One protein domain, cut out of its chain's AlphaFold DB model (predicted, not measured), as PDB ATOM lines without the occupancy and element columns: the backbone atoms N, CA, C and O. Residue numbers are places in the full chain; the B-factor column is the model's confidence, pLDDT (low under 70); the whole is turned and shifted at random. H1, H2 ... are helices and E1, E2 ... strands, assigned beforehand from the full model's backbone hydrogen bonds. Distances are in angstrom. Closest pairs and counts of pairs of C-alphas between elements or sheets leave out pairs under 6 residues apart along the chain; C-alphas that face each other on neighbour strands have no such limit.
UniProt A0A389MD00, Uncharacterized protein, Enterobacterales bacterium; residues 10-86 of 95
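AT A GLANCE: This is residues 10 to 86 of the 95 residues of an uncharacterized protein of Enterobacterales bacterium (UniProt A0A389MD00). A twisted sheet of four strands has one long helix, H1, packed along one face over its inner strands E2 and E3, and the last part of the helix with the tail after it, residues 78 to 86, sticks out as a free arm. A long loop, residues 14 to 29, leads from edge strand E1 to its neighbour E2. The printed part has 77 residues, with four named strands and then one named helix along the chain; the sheet's order is E1, E2, E3, E4, mixed, and the class is mixed, helices and strands. The whole is compact, with a radius of gyration of the C-alphas of 13.1 A, yet elongated in outline, spanning 45 by 27 by 17 A.

IN THESE COORDINATES: The sheet holds E1, residues 10 to 13, 10.0 A long from first to last C-alpha; E2, residues 30 to 36, 18.9 A; E3, residues 39 to 46, 22.9 A; and E4, residues 50 to 53, 10.2 A. E1 begins at C-alpha 10, (11.602, -53.396, 29.467). H1, residues 62 to 84, is 32.7 A long, from C-alpha 62 at (12.863, -60.671, 20.029) to C-alpha 84 at (26.024, -35.883, 36.814).

HOW THE PARTS SIT: E2, E3 and E4 form a meander, each strand the antiparallel neighbour of the one before. E2 and E3 are a hairpin, with N 32 and O 43 within hydrogen-bond range at 2.8 A and N 41 and O 34 at 3.0 A. E3 and E4 are a hairpin too, with N 44 and O 52 within range at 2.8 A. E1 is parallel to E2, with 23 degrees between their directions and N 11 and O 31 within range at 2.9 A. The edge strands E1 and E4 are apart. The sheet is only just strongly twisted, its C-alphas lying up to 4.2 A off their best plane. H1 is on the sheet, in two layers, a helix on one face of a sheet, at a height over the sheet of 9.8 A. It lies over E2 and E3 and runs along the strands, at 20 degrees to E2 on the local plane. Its closest C-alphas to E3 are those of Gly 62 and Phe 40, 5.9 A apart; to E2, those of Ala 69 and Tyr 31, 6.6 A. E1 and H1 are near each other. In H1 every O i to N i+4 pair is within hydrogen-bond range.

THE WHOLE: The two C-alphas farthest apart, those of Pro 37 and Gly 86, are 45.1 A apart. Without residues 78 to 86, which stand free, the body spans 29 by 28 by 17 A. The printed part has no cut. The link from E1 to E2 is long, with 16 residues. The mean pLDDT of the printed part is 84.5; it is under 70 at residues 23 to 25, 28 and 80 to 86.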
ATOM      1  N   PHE A  10      11.683 -52.680  30.742       89.75
ATOM      2  CA  PHE A  10      11.602 -53.396  29.467       89.75
ATOM      3  C   PHE A  10      10.268 -54.128  29.378       89.75
ATOM      4  O   PHE A  10       9.990 -55.021  30.176       89.75
ATOM      5  N   ILE A  11       9.454 -53.763  28.394       90.00
ATOM      6  CA  ILE A  11       8.123 -54.326  28.164       90.00
ATOM      7  C   ILE A  11       8.162 -55.070  26.833       90.00
ATOM      8  O   ILE A  11       8.642 -54.534  25.838       90.00
ATOM      9  N   THR A  12       7.669 -56.304  26.796       92.00
ATOM     10  CA  THR A  12       7.503 -57.047  25.540       92.00
ATOM     11  C   THR A  12       6.022 -57.112  25.214       92.00
ATOM     12  O   THR A  12       5.250 -57.491  26.087       92.00
ATOM     13  N   LEU A  13       5.654 -56.742  23.987       90.81
ATOM     14  CA  LEU A  13       4.275 -56.747  23.504       90.81
ATOM     15  C   LEU A  13       4.106 -57.722  22.333       90.81
ATOM     16  O   LEU A  13       4.912 -57.734  21.387       90.81
ATOM     17  N   ALA A  14       3.038 -58.511  22.383       88.50
ATOM     18  CA  ALA A  14       2.524 -59.282  21.261       88.50
ATOM     19  C   ALA A  14       1.940 -58.352  20.168       88.50
ATOM     20  O   ALA A  14       1.696 -57.172  20.430       88.50
ATOM     21  N   PRO A  15       1.744 -58.834  18.924       83.94
ATOM     22  CA  PRO A  15       1.296 -57.994  17.804       83.94
ATOM     23  C   PRO A  15      -0.034 -57.267  18.031       83.94
ATOM     24  O   PRO A  15      -0.231 -56.158  17.538       83.94
ATOM     25  N   GLU A  16      -0.941 -57.907  18.756       87.81
ATOM     26  CA  GLU A  16      -2.273 -57.419  19.103       87.81
ATOM     27  C   GLU A  16      -2.317 -56.593  20.395       87.81
ATOM     28  O   GLU A  16      -3.356 -56.014  20.705       87.81
ATOM     29  N   GLU A  17      -1.218 -56.530  21.151       87.69
ATOM     30  CA  GLU A  17      -1.167 -55.777  22.400       87.69
ATOM     31  C   GLU A  17      -0.889 -54.292  22.146       87.69
ATOM     32  O   GLU A  17       0.018 -53.895  21.405       87.69
ATOM     33  N   GLU A  18      -1.683 -53.453  22.804       85.88
ATOM     34  CA  GLU A  18      -1.523 -52.009  22.760       85.88
ATOM     35  C   GLU A  18      -0.484 -51.541  23.780       85.88
ATOM     36  O   GLU A  18      -0.254 -52.162  24.819       85.88
ATOM     37  N   ILE A  19       0.142 -50.403  23.485       85.62
ATOM     38  CA  ILE A  19       1.001 -49.725  24.453       85.62
ATOM     39  C   ILE A  19       0.095 -49.199  25.574       85.62
ATOM     40  O   ILE A  19      -0.838 -48.457  25.256       85.62
ATOM     41  N   PRO A  20       0.345 -49.532  26.856       79.69
ATOM     42  CA  PRO A  20      -0.459 -48.995  27.948       79.69
ATOM     43  C   PRO A  20      -0.541 -47.462  27.879       79.69
ATOM     44  O   PRO A  20       0.466 -46.785  27.680       79.69
ATOM     45  N   ALA A  21      -1.745 -46.909  28.011       71.12
ATOM     46  CA  ALA A  21      -1.978 -45.471  27.858       71.12
ATOM     47  C   ALA A  21      -1.532 -44.640  29.076       71.12
ATOM     48  O   ALA A  21      -1.514 -43.415  29.008       71.12
ATOM     49  N   ASP A  22      -1.208 -45.300  30.187       77.00
ATOM     50  CA  ASP A  22      -0.793 -44.648  31.423       77.00
ATOM     51  C   ASP A  22       0.667 -44.186  31.316       77.00
ATOM     52  O   ASP A  22       1.607 -44.964  31.497       77.00
ATOM     53  N   GLU A  23       0.848 -42.915  30.956       66.38
ATOM     54  CA  GLU A  23       2.168 -42.305  30.788       66.38
ATOM     55  C   GLU A  23       2.941 -42.173  32.108       66.38
ATOM     56  O   GLU A  23       4.172 -42.129  32.073       66.38
ATOM     57  N   ASP A  24       2.259 -42.204  33.261       68.06
ATOM     58  CA  ASP A  24       2.900 -42.134  34.581       68.06
ATOM     59  C   ASP A  24       3.692 -43.415  34.906       68.06
ATOM     60  O   ASP A  24       4.545 -43.419  35.797       68.06
ATOM     61  N   LEU A  25       3.462 -44.503  34.158       66.06
ATOM     62  CA  LEU A  25       4.236 -45.743  34.254       66.06
ATOM     63  C   LEU A  25       5.599 -45.663  33.553       66.06
ATOM     64  O   LEU A  25       6.447 -46.532  33.776       66.06
ATOM     65  N   TYR A  26       5.818 -44.678  32.677       72.62
ATOM     66  CA  TYR A  26       6.982 -44.658  31.796       72.62
ATOM     67  C   TYR A  26       8.059 -43.687  32.259       72.62
ATOM     68  O   TYR A  26       7.922 -42.467  32.235       72.62
ATOM     69  N   GLU A  27       9.220 -44.243  32.587       70.06
ATOM     70  CA  GLU A  27      10.416 -43.462  32.883       70.06
ATOM     71  C   GLU A  27      11.285 -43.236  31.635       70.06
ATOM     72  O   GLU A  27      11.137 -43.904  30.605       70.06
ATOM     73  N   HIS A  28      12.267 -42.330  31.746       69.38
ATOM     74  CA  HIS A  28      13.258 -41.992  30.706       69.38
ATOM     75  C   HIS A  28      14.010 -43.187  30.086       69.38
ATOM     76  O   HIS A  28      14.629 -43.028  29.027       69.38
ATOM     77  N   TYR A  29      13.972 -44.352  30.734       78.00
ATOM     78  CA  TYR A  29      14.640 -45.586  30.323       78.00
ATOM     79  C   TYR A  29      13.655 -46.720  30.028       78.00
ATOM     80  O   TYR A  29      13.989 -47.891  30.210       78.00
ATOM     81  N   THR A  30      12.441 -46.381  29.591       88.75
ATOM     82  CA  THR A  30      11.453 -47.382  29.186       88.75
ATOM     83  C   THR A  30      11.630 -47.775  27.725       88.75
ATOM     84  O   THR A  30      11.656 -46.925  26.828       88.75
ATOM     85  N   TYR A  31      11.705 -49.081  27.493       92.62
ATOM     86  CA  TYR A  31      11.804 -49.712  26.187       92.62
ATOM     87  C   TYR A  31      10.651 -50.699  25.997       92.62
ATOM     88  O   TYR A  31      10.445 -51.591  26.815       92.62
ATOM     89  N   ILE A  32       9.936 -50.574  24.882       93.31
ATOM     90  CA  ILE A  32       8.954 -51.550  24.411       93.31
ATOM     91  C   ILE A  32       9.567 -52.338  23.264       93.31
ATOM     92  O   ILE A  32      10.064 -51.754  22.303       93.31
ATOM     93  N   ILE A  33       9.488 -53.659  23.342       95.38
ATOM     94  CA  ILE A  33       9.860 -54.594  22.286       95.38
ATOM     95  C   ILE A  33       8.561 -55.160  21.730       95.38
ATOM     96  O   ILE A  33       7.910 -55.980  22.372       95.38
ATOM     97  N   ARG A  34       8.166 -54.700  20.545       94.38
ATOM     98  CA  ARG A  34       6.885 -55.065  19.937       94.38
ATOM     99  C   ARG A  34       7.095 -56.019  18.774       94.38
ATOM    100  O   ARG A  34       7.885 -55.739  17.868       94.38
ATOM    101  N   SER A  35       6.375 -57.134  18.805       93.38
ATOM    102  CA  SER A  35       6.286 -58.053  17.673       93.38
ATOM    103  C   SER A  35       5.415 -57.450  16.569       93.38
ATOM    104  O   SER A  35       4.356 -56.892  16.833       93.38
ATOM    105  N   GLN A  36       5.869 -57.540  15.325       91.06
ATOM    106  CA  GLN A  36       5.206 -57.015  14.133       91.06
ATOM    107  C   GLN A  36       5.341 -58.023  12.983       91.06
ATOM    108  O   GLN A  36       6.254 -58.852  12.986       91.06
ATOM    109  N   PRO A  37       4.521 -57.926  11.918       91.12
ATOM    110  CA  PRO A  37       4.604 -58.850  10.781       91.12
ATOM    111  C   PRO A  37       5.992 -58.928  10.117       91.12
ATOM    112  O   PRO A  37       6.338 -59.934   9.508       91.12
ATOM    113  N   ARG A  38       6.795 -57.859  10.217       89.94
ATOM    114  CA  ARG A  38       8.145 -57.758   9.633       89.94
ATOM    115  C   ARG A  38       9.279 -58.176  10.579       89.94
ATOM    116  O   ARG A  38      10.437 -58.134  10.167       89.94
ATOM    117  N   GLY A  39       8.973 -58.541  11.822       94.19
ATOM    118  CA  GLY A  39       9.947 -58.827  12.875       94.19
ATOM    119  C   GLY A  39       9.647 -58.025  14.136       94.19
ATOM    120  O   GLY A  39       8.501 -57.716  14.423       94.19
ATOM    121  N   PHE A  40      10.678 -57.655  14.884       95.94
ATOM    122  CA  PHE A  40      10.534 -56.898  16.124       95.94
ATOM    123  C   PHE A  40      10.975 -55.456  15.919       95.94
ATOM    124  O   PHE A  40      11.991 -55.188  15.272       95.94
ATOM    125  N   GLU A  41      10.230 -54.520  16.485       95.69
ATOM    126  CA  GLU A  41      10.677 -53.141  16.643       95.69
ATOM    127  C   GLU A  41      10.867 -52.808  18.113       95.69
ATOM    128  O   GLU A  41      10.320 -53.463  19.000       95.69
ATOM    129  N   ILE A  42      11.645 -51.761  18.349       95.69
ATOM    130  CA  ILE A  42      11.873 -51.229  19.680       95.69
ATOM    131  C   ILE A  42      11.370 -49.794  19.697       95.69
ATOM    132  O   ILE A  42      11.760 -48.985  18.847       95.69
ATOM    133  N   LEU A  43      10.526 -49.479  20.672       93.56
ATOM    134  CA  LEU A  43      10.094 -48.124  20.976       93.56
ATOM    135  C   LEU A  43      10.745 -47.700  22.289       93.56
ATOM    136  O   LEU A  43      10.670 -48.409  23.286       93.56
ATOM    137  N   ARG A  44      11.394 -46.542  22.293       92.25
ATOM    138  CA  ARG A  44      11.998 -45.925  23.469       92.25
ATOM    139  C   ARG A  44      11.146 -44.733  23.878       92.25
ATOM    140  O   ARG A  44      10.856 -43.877  23.038       92.25
ATOM    141  N   TYR A  45      10.778 -44.670  25.152       89.44
ATOM    142  CA  TYR A  45      10.004 -43.557  25.690       89.44
ATOM    143  C   TYR A  45      10.879 -42.320  25.910       89.44
ATOM    144  O   TYR A  45      11.970 -42.386  26.478       89.44
ATOM    145  N   ASP A  46      10.400 -41.175  25.446       84.56
ATOM    146  CA  ASP A  46      10.998 -39.861  25.630       84.56
ATOM    147  C   ASP A  46       9.975 -38.961  26.328       84.56
ATOM    148  O   ASP A  46       8.939 -38.665  25.745       84.56
ATOM    149  N   ALA A  47      10.248 -38.492  27.547       78.44
ATOM    150  CA  ALA A  47       9.243 -37.735  28.307       78.44
ATOM    151  C   ALA A  47       8.827 -36.407  27.645       78.44
ATOM    152  O   ALA A  47       7.813 -35.831  28.017       78.44
ATOM    153  N   TYR A  48       9.598 -35.899  26.676       81.69
ATOM    154  CA  TYR A  48       9.261 -34.666  25.959       81.69
ATOM    155  C   TYR A  48       8.578 -34.914  24.615       81.69
ATOM    156  O   TYR A  48       8.060 -33.980  24.009       81.69
ATOM    157  N   ALA A  49       8.634 -36.141  24.098       84.06
ATOM    158  CA  ALA A  49       8.241 -36.440  22.725       84.06
ATOM    159  C   ALA A  49       7.507 -37.782  22.562       84.06
ATOM    160  O   ALA A  49       7.260 -38.202  21.432       84.06
ATOM    161  N   GLY A  50       7.181 -38.452  23.666       87.56
ATOM    162  CA  GLY A  50       6.514 -39.744  23.702       87.56
ATOM    163  C   GLY A  50       7.360 -40.881  23.130       87.56
ATOM    164  O   GLY A  50       8.590 -40.914  23.233       87.56
ATOM    165  N   TRP A  51       6.685 -41.852  22.523       89.56
ATOM    166  CA  TRP A  51       7.310 -43.048  21.969       89.56
ATOM    167  C   TRP A  51       8.045 -42.775  20.663       89.56
ATOM    168  O   TRP A  51       7.472 -42.290  19.688       89.56
ATOM    169  N   LYS A  52       9.320 -43.168  20.612       91.38
ATOM    170  CA  LYS A  52      10.142 -43.095  19.401       91.38
ATOM    171  C   LYS A  52      10.706 -44.453  19.054       91.38
ATOM    172  O   LYS A  52      11.210 -45.165  19.916       91.38
ATOM    173  N   ARG A  53      10.717 -44.784  17.769       92.44
ATOM    174  CA  ARG A  53      11.392 -45.989  17.294       92.44
ATOM    175  C   ARG A  53      12.908 -45.855  17.468       92.44
ATOM    176  O   ARG A  53      13.492 -44.865  17.026       92.44
ATOM    177  N   LYS A  54      13.551 -46.831  18.118       90.00
ATOM    178  CA  LYS A  54      15.002 -46.829  18.361       90.00
ATOM    179  C   LYS A  54      15.559 -48.254  18.429       90.00
ATOM    180  O   LYS A  54      15.325 -48.929  19.422       90.00
ATOM    181  N   PRO A  55      16.358 -48.704  17.452       91.19
ATOM    182  CA  PRO A  55      16.813 -48.005  16.256       91.19
ATOM    183  C   PRO A  55      15.722 -48.005  15.178       91.19
ATOM    184  O   PRO A  55      14.771 -48.781  15.253       91.19
ATOM    185  N   ASP A  56      15.878 -47.184  14.139       92.69
ATOM    186  CA  ASP A  56      14.982 -47.223  12.976       92.69
ATOM    187  C   ASP A  56      15.303 -48.418  12.057       92.69
ATOM    188  O   ASP A  56      15.763 -48.286  10.925       92.69
ATOM    189  N   ARG A  57      15.139 -49.628  12.595       92.88
ATOM    190  CA  ARG A  57      15.238 -50.899  11.870       92.88
ATOM    191  C   ARG A  57      14.414 -51.979  12.563       92.88
ATOM    192  O   ARG A  57      14.041 -51.859  13.727       92.88
ATOM    193  N   TRP A  58      14.171 -53.052  11.824       95.25
ATOM    194  CA  TRP A  58      13.537 -54.267  12.320       95.25
ATOM    195  C   TRP A  58      14.596 -55.258  12.810       95.25
ATOM    196  O   TRP A  58      15.687 -55.338  12.239       95.25
ATOM    197  N   PHE A  59      14.264 -56.035  13.835       96.31
ATOM    198  CA  PHE A  59      15.058 -57.168  14.300       96.31
ATOM    199  C   PHE A  59      14.386 -58.472  13.889       96.31
ATOM    200  O   PHE A  59      13.166 -58.602  13.953       96.31
ATOM    201  N   SER A  60      15.185 -59.460  13.497       95.44
ATOM    202  CA  SER A  60      14.683 -60.781  13.108       95.44
ATOM    203  C   SER A  60      14.164 -61.606  14.289       95.44
ATOM    204  O   SER A  60      13.344 -62.496  14.092       95.44
ATOM    205  N   THR A  61      14.626 -61.326  15.512       95.12
ATOM    206  CA  THR A  61      14.230 -62.043  16.731       95.12
ATOM    207  C   THR A  61      14.015 -61.075  17.892       95.12
ATOM    208  O   THR A  61      14.695 -60.051  17.994       95.12
ATOM    209  N   GLY A  62      13.106 -61.433  18.804       93.00
ATOM    210  CA  GLY A  62      12.863 -60.671  20.029       93.00
ATOM    211  C   GLY A  62      14.094 -60.626  20.935       93.00
ATOM    212  O   GLY A  62      14.363 -59.601  21.549       93.00
ATOM    213  N   HIS A  63      14.911 -61.686  20.938       95.00
ATOM    214  CA  HIS A  63      16.174 -61.713  21.679       95.00
ATOM    215  C   HIS A  63      17.157 -60.636  21.195       95.00
ATOM    216  O   HIS A  63      17.683 -59.881  22.006       95.00
ATOM    217  N   ASN A  64      17.362 -60.506  19.879       96.19
ATOM    218  CA  ASN A  64      18.256 -59.480  19.333       96.19
ATOM    219  C   ASN A  64      17.729 -58.066  19.607       96.19
ATOM    220  O   ASN A  64      18.517 -57.151  19.849       96.19
ATOM    221  N   ALA A  65      16.403 -57.891  19.584       95.94
ATOM    222  CA  ALA A  65      15.778 -56.634  19.967       95.94
ATOM    223  C   ALA A  65      16.019 -56.318  21.455       95.94
ATOM    224  O   ALA A  65      16.442 -55.215  21.791       95.94
ATOM    225  N   PHE A  66      15.835 -57.299  22.341       94.25
ATOM    226  CA  PHE A  66      16.088 -57.150  23.772       94.25
ATOM    227  C   PHE A  66      17.550 -56.809  24.076       94.25
ATOM    228  O   PHE A  66      17.811 -55.842  24.788       94.25
ATOM    229  N   VAL A  67      18.503 -57.552  23.502       94.75
ATOM    230  CA  VAL A  67      19.941 -57.288  23.678       94.75
ATOM    231  C   VAL A  67      20.271 -55.856  23.261       94.75
ATOM    232  O   VAL A  67      20.909 -55.130  24.019       94.75
ATOM    233  N   PHE A  68      19.761 -55.404  22.111       94.81
ATOM    234  CA  PHE A  68      19.968 -54.029  21.667       94.81
ATOM    235  C   PHE A  68      19.358 -52.991  22.623       94.81
ATOM    236  O   PHE A  68      19.993 -51.972  22.907       94.81
ATOM    237  N   ALA A  69      18.126 -53.215  23.097       93.31
ATOM    238  CA  ALA A  69      17.460 -52.314  24.038       93.31
ATOM    239  C   ALA A  69      18.272 -52.190  25.335       93.31
ATOM    240  O   ALA A  69      18.517 -51.082  25.808       93.31
ATOM    241  N   TYR A  70      18.751 -53.317  25.864       91.12
ATOM    242  CA  TYR A  70      19.575 -53.356  27.065       91.12
ATOM    243  C   TYR A  70      20.916 -52.637  26.872       91.12
ATOM    244  O   TYR A  70      21.290 -51.794  27.685       91.12
ATOM    245  N   GLU A  71      21.627 -52.895  25.773       91.69
ATOM    246  CA  GLU A  71      22.883 -52.198  25.469       91.69
ATOM    247  C   GLU A  71      22.677 -50.684  25.302       91.69
ATOM    248  O   GLU A  71      23.475 -49.890  25.808       91.69
ATOM    249  N   SER A  72      21.584 -50.275  24.650       90.56
ATOM    250  CA  SER A  72      21.213 -48.863  24.494       90.56
ATOM    251  C   SER A  72      20.921 -48.204  25.837       90.56
ATOM    252  O   SER A  72      21.430 -47.114  26.101       90.56
ATOM    253  N   TYR A  73      20.168 -48.884  26.704       88.31
ATOM    254  CA  TYR A  73      19.926 -48.450  28.075       88.31
ATOM    255  C   TYR A  73      21.241 -48.242  28.831       88.31
ATOM    256  O   TYR A  73      21.456 -47.170  29.387       88.31
ATOM    257  N   ILE A  74      22.158 -49.217  28.804       85.38
ATOM    258  CA  ILE A  74      23.455 -49.110  29.488       85.38
ATOM    259  C   ILE A  74      24.269 -47.919  28.958       85.38
ATOM    260  O   ILE A  74      24.895 -47.200  29.739       85.38
ATOM    261  N   GLN A  75      24.258 -47.673  27.646       85.62
ATOM    262  CA  GLN A  75      24.938 -46.518  27.055       85.62
ATOM    263  C   GLN A  75      24.321 -45.187  27.501       85.62
ATOM    264  O   GLN A  75      25.054 -44.297  27.933       85.62
ATOM    265  N   GLU A  76      22.994 -45.049  27.427       81.75
ATOM    266  CA  GLU A  76      22.270 -43.853  27.882       81.75
ATOM    267  C   GLU A  76      22.503 -43.600  29.371       81.75
ATOM    268  O   GLU A  76      22.836 -42.486  29.782       81.75
ATOM    269  N   TRP A  77      22.405 -44.657  30.169       76.38
ATOM    270  CA  TRP A  77      22.644 -44.621  31.599       76.38
ATOM    271  C   TRP A  77      24.053 -44.125  31.927       76.38
ATOM    272  O   TRP A  77      24.219 -43.188  32.712       76.38
ATOM    273  N   ASN A  78      25.075 -44.690  31.278       73.00
ATOM    274  CA  ASN A  78      26.467 -44.289  31.473       73.00
ATOM    275  C   ASN A  78      26.731 -42.843  31.017       73.00
ATOM    276  O   ASN A  78      27.515 -42.136  31.651       73.00
ATOM    277  N   GLN A  79      26.076 -42.368  29.951       71.81
ATOM    278  CA  GLN A  79      26.172 -40.963  29.527       71.81
ATOM    279  C   GLN A  79      25.587 -40.010  30.575       71.81
ATOM    280  O   GLN A  79      26.159 -38.948  30.841       71.81
ATOM    281  N   VAL A  80      24.464 -40.381  31.194       65.88
ATOM    282  CA  VAL A  80      23.845 -39.591  32.266       65.88
ATOM    283  C   VAL A  80      24.686 -39.641  33.546       65.88
ATOM    284  O   VAL A  80      24.872 -38.604  34.185       65.88
ATOM    285  N   ASP A  81      25.254 -40.793  33.909       60.50
ATOM    286  CA  ASP A  81      26.214 -40.906  35.018       60.50
ATOM    287  C   ASP A  81      27.455 -40.028  34.787       60.50
ATOM    288  O   ASP A  81      27.862 -39.287  35.686       60.50
ATOM    289  N   GLY A  82      27.996 -40.013  33.564       54.72
ATOM    290  CA  GLY A  82      29.129 -39.162  33.187       54.72
ATOM    291  C   GLY A  82      28.839 -37.658  33.268       54.72
ATOM    292  O   GLY A  82      29.735 -36.881  33.595       54.72
ATOM    293  N   ARG A  83      27.589 -37.235  33.026       55.75
ATOM    294  CA  ARG A  83      27.164 -35.825  33.138       55.75
ATOM    295  C   ARG A  83      26.907 -35.372  34.573       55.75
ATOM    296  O   ARG A  83      27.136 -34.208  34.880       55.75
ATOM    297  N   ILE A  84      26.414 -36.254  35.443       53.34
ATOM    298  CA  ILE A  84      26.024 -35.883  36.814       53.34
ATOM    299  C   ILE A  84      27.193 -36.052  37.799       53.34
ATOM    300  O   ILE A  84      27.257 -35.331  38.794       53.34
ATOM    301  N   GLY A  85      28.119 -36.978  37.535       50.38
ATOM    302  CA  GLY A  85      29.042 -37.481  38.551       50.38
ATOM    303  C   GLY A  85      30.444 -36.876  38.616       50.38
ATOM    304  O   GLY A  85      31.246 -37.408  39.381       50.38
ATOM    305  N   GLY A  86      30.748 -35.828  37.832       48.19
ATOM    306  CA  GLY A  86      32.096 -35.279  37.584       48.19
ATOM    307  C   GLY A  86      33.199 -35.767  38.532       48.19
ATOM    308  O   GLY A  86      33.192 -35.366  39.685       48.19
TER     309      GLY A  86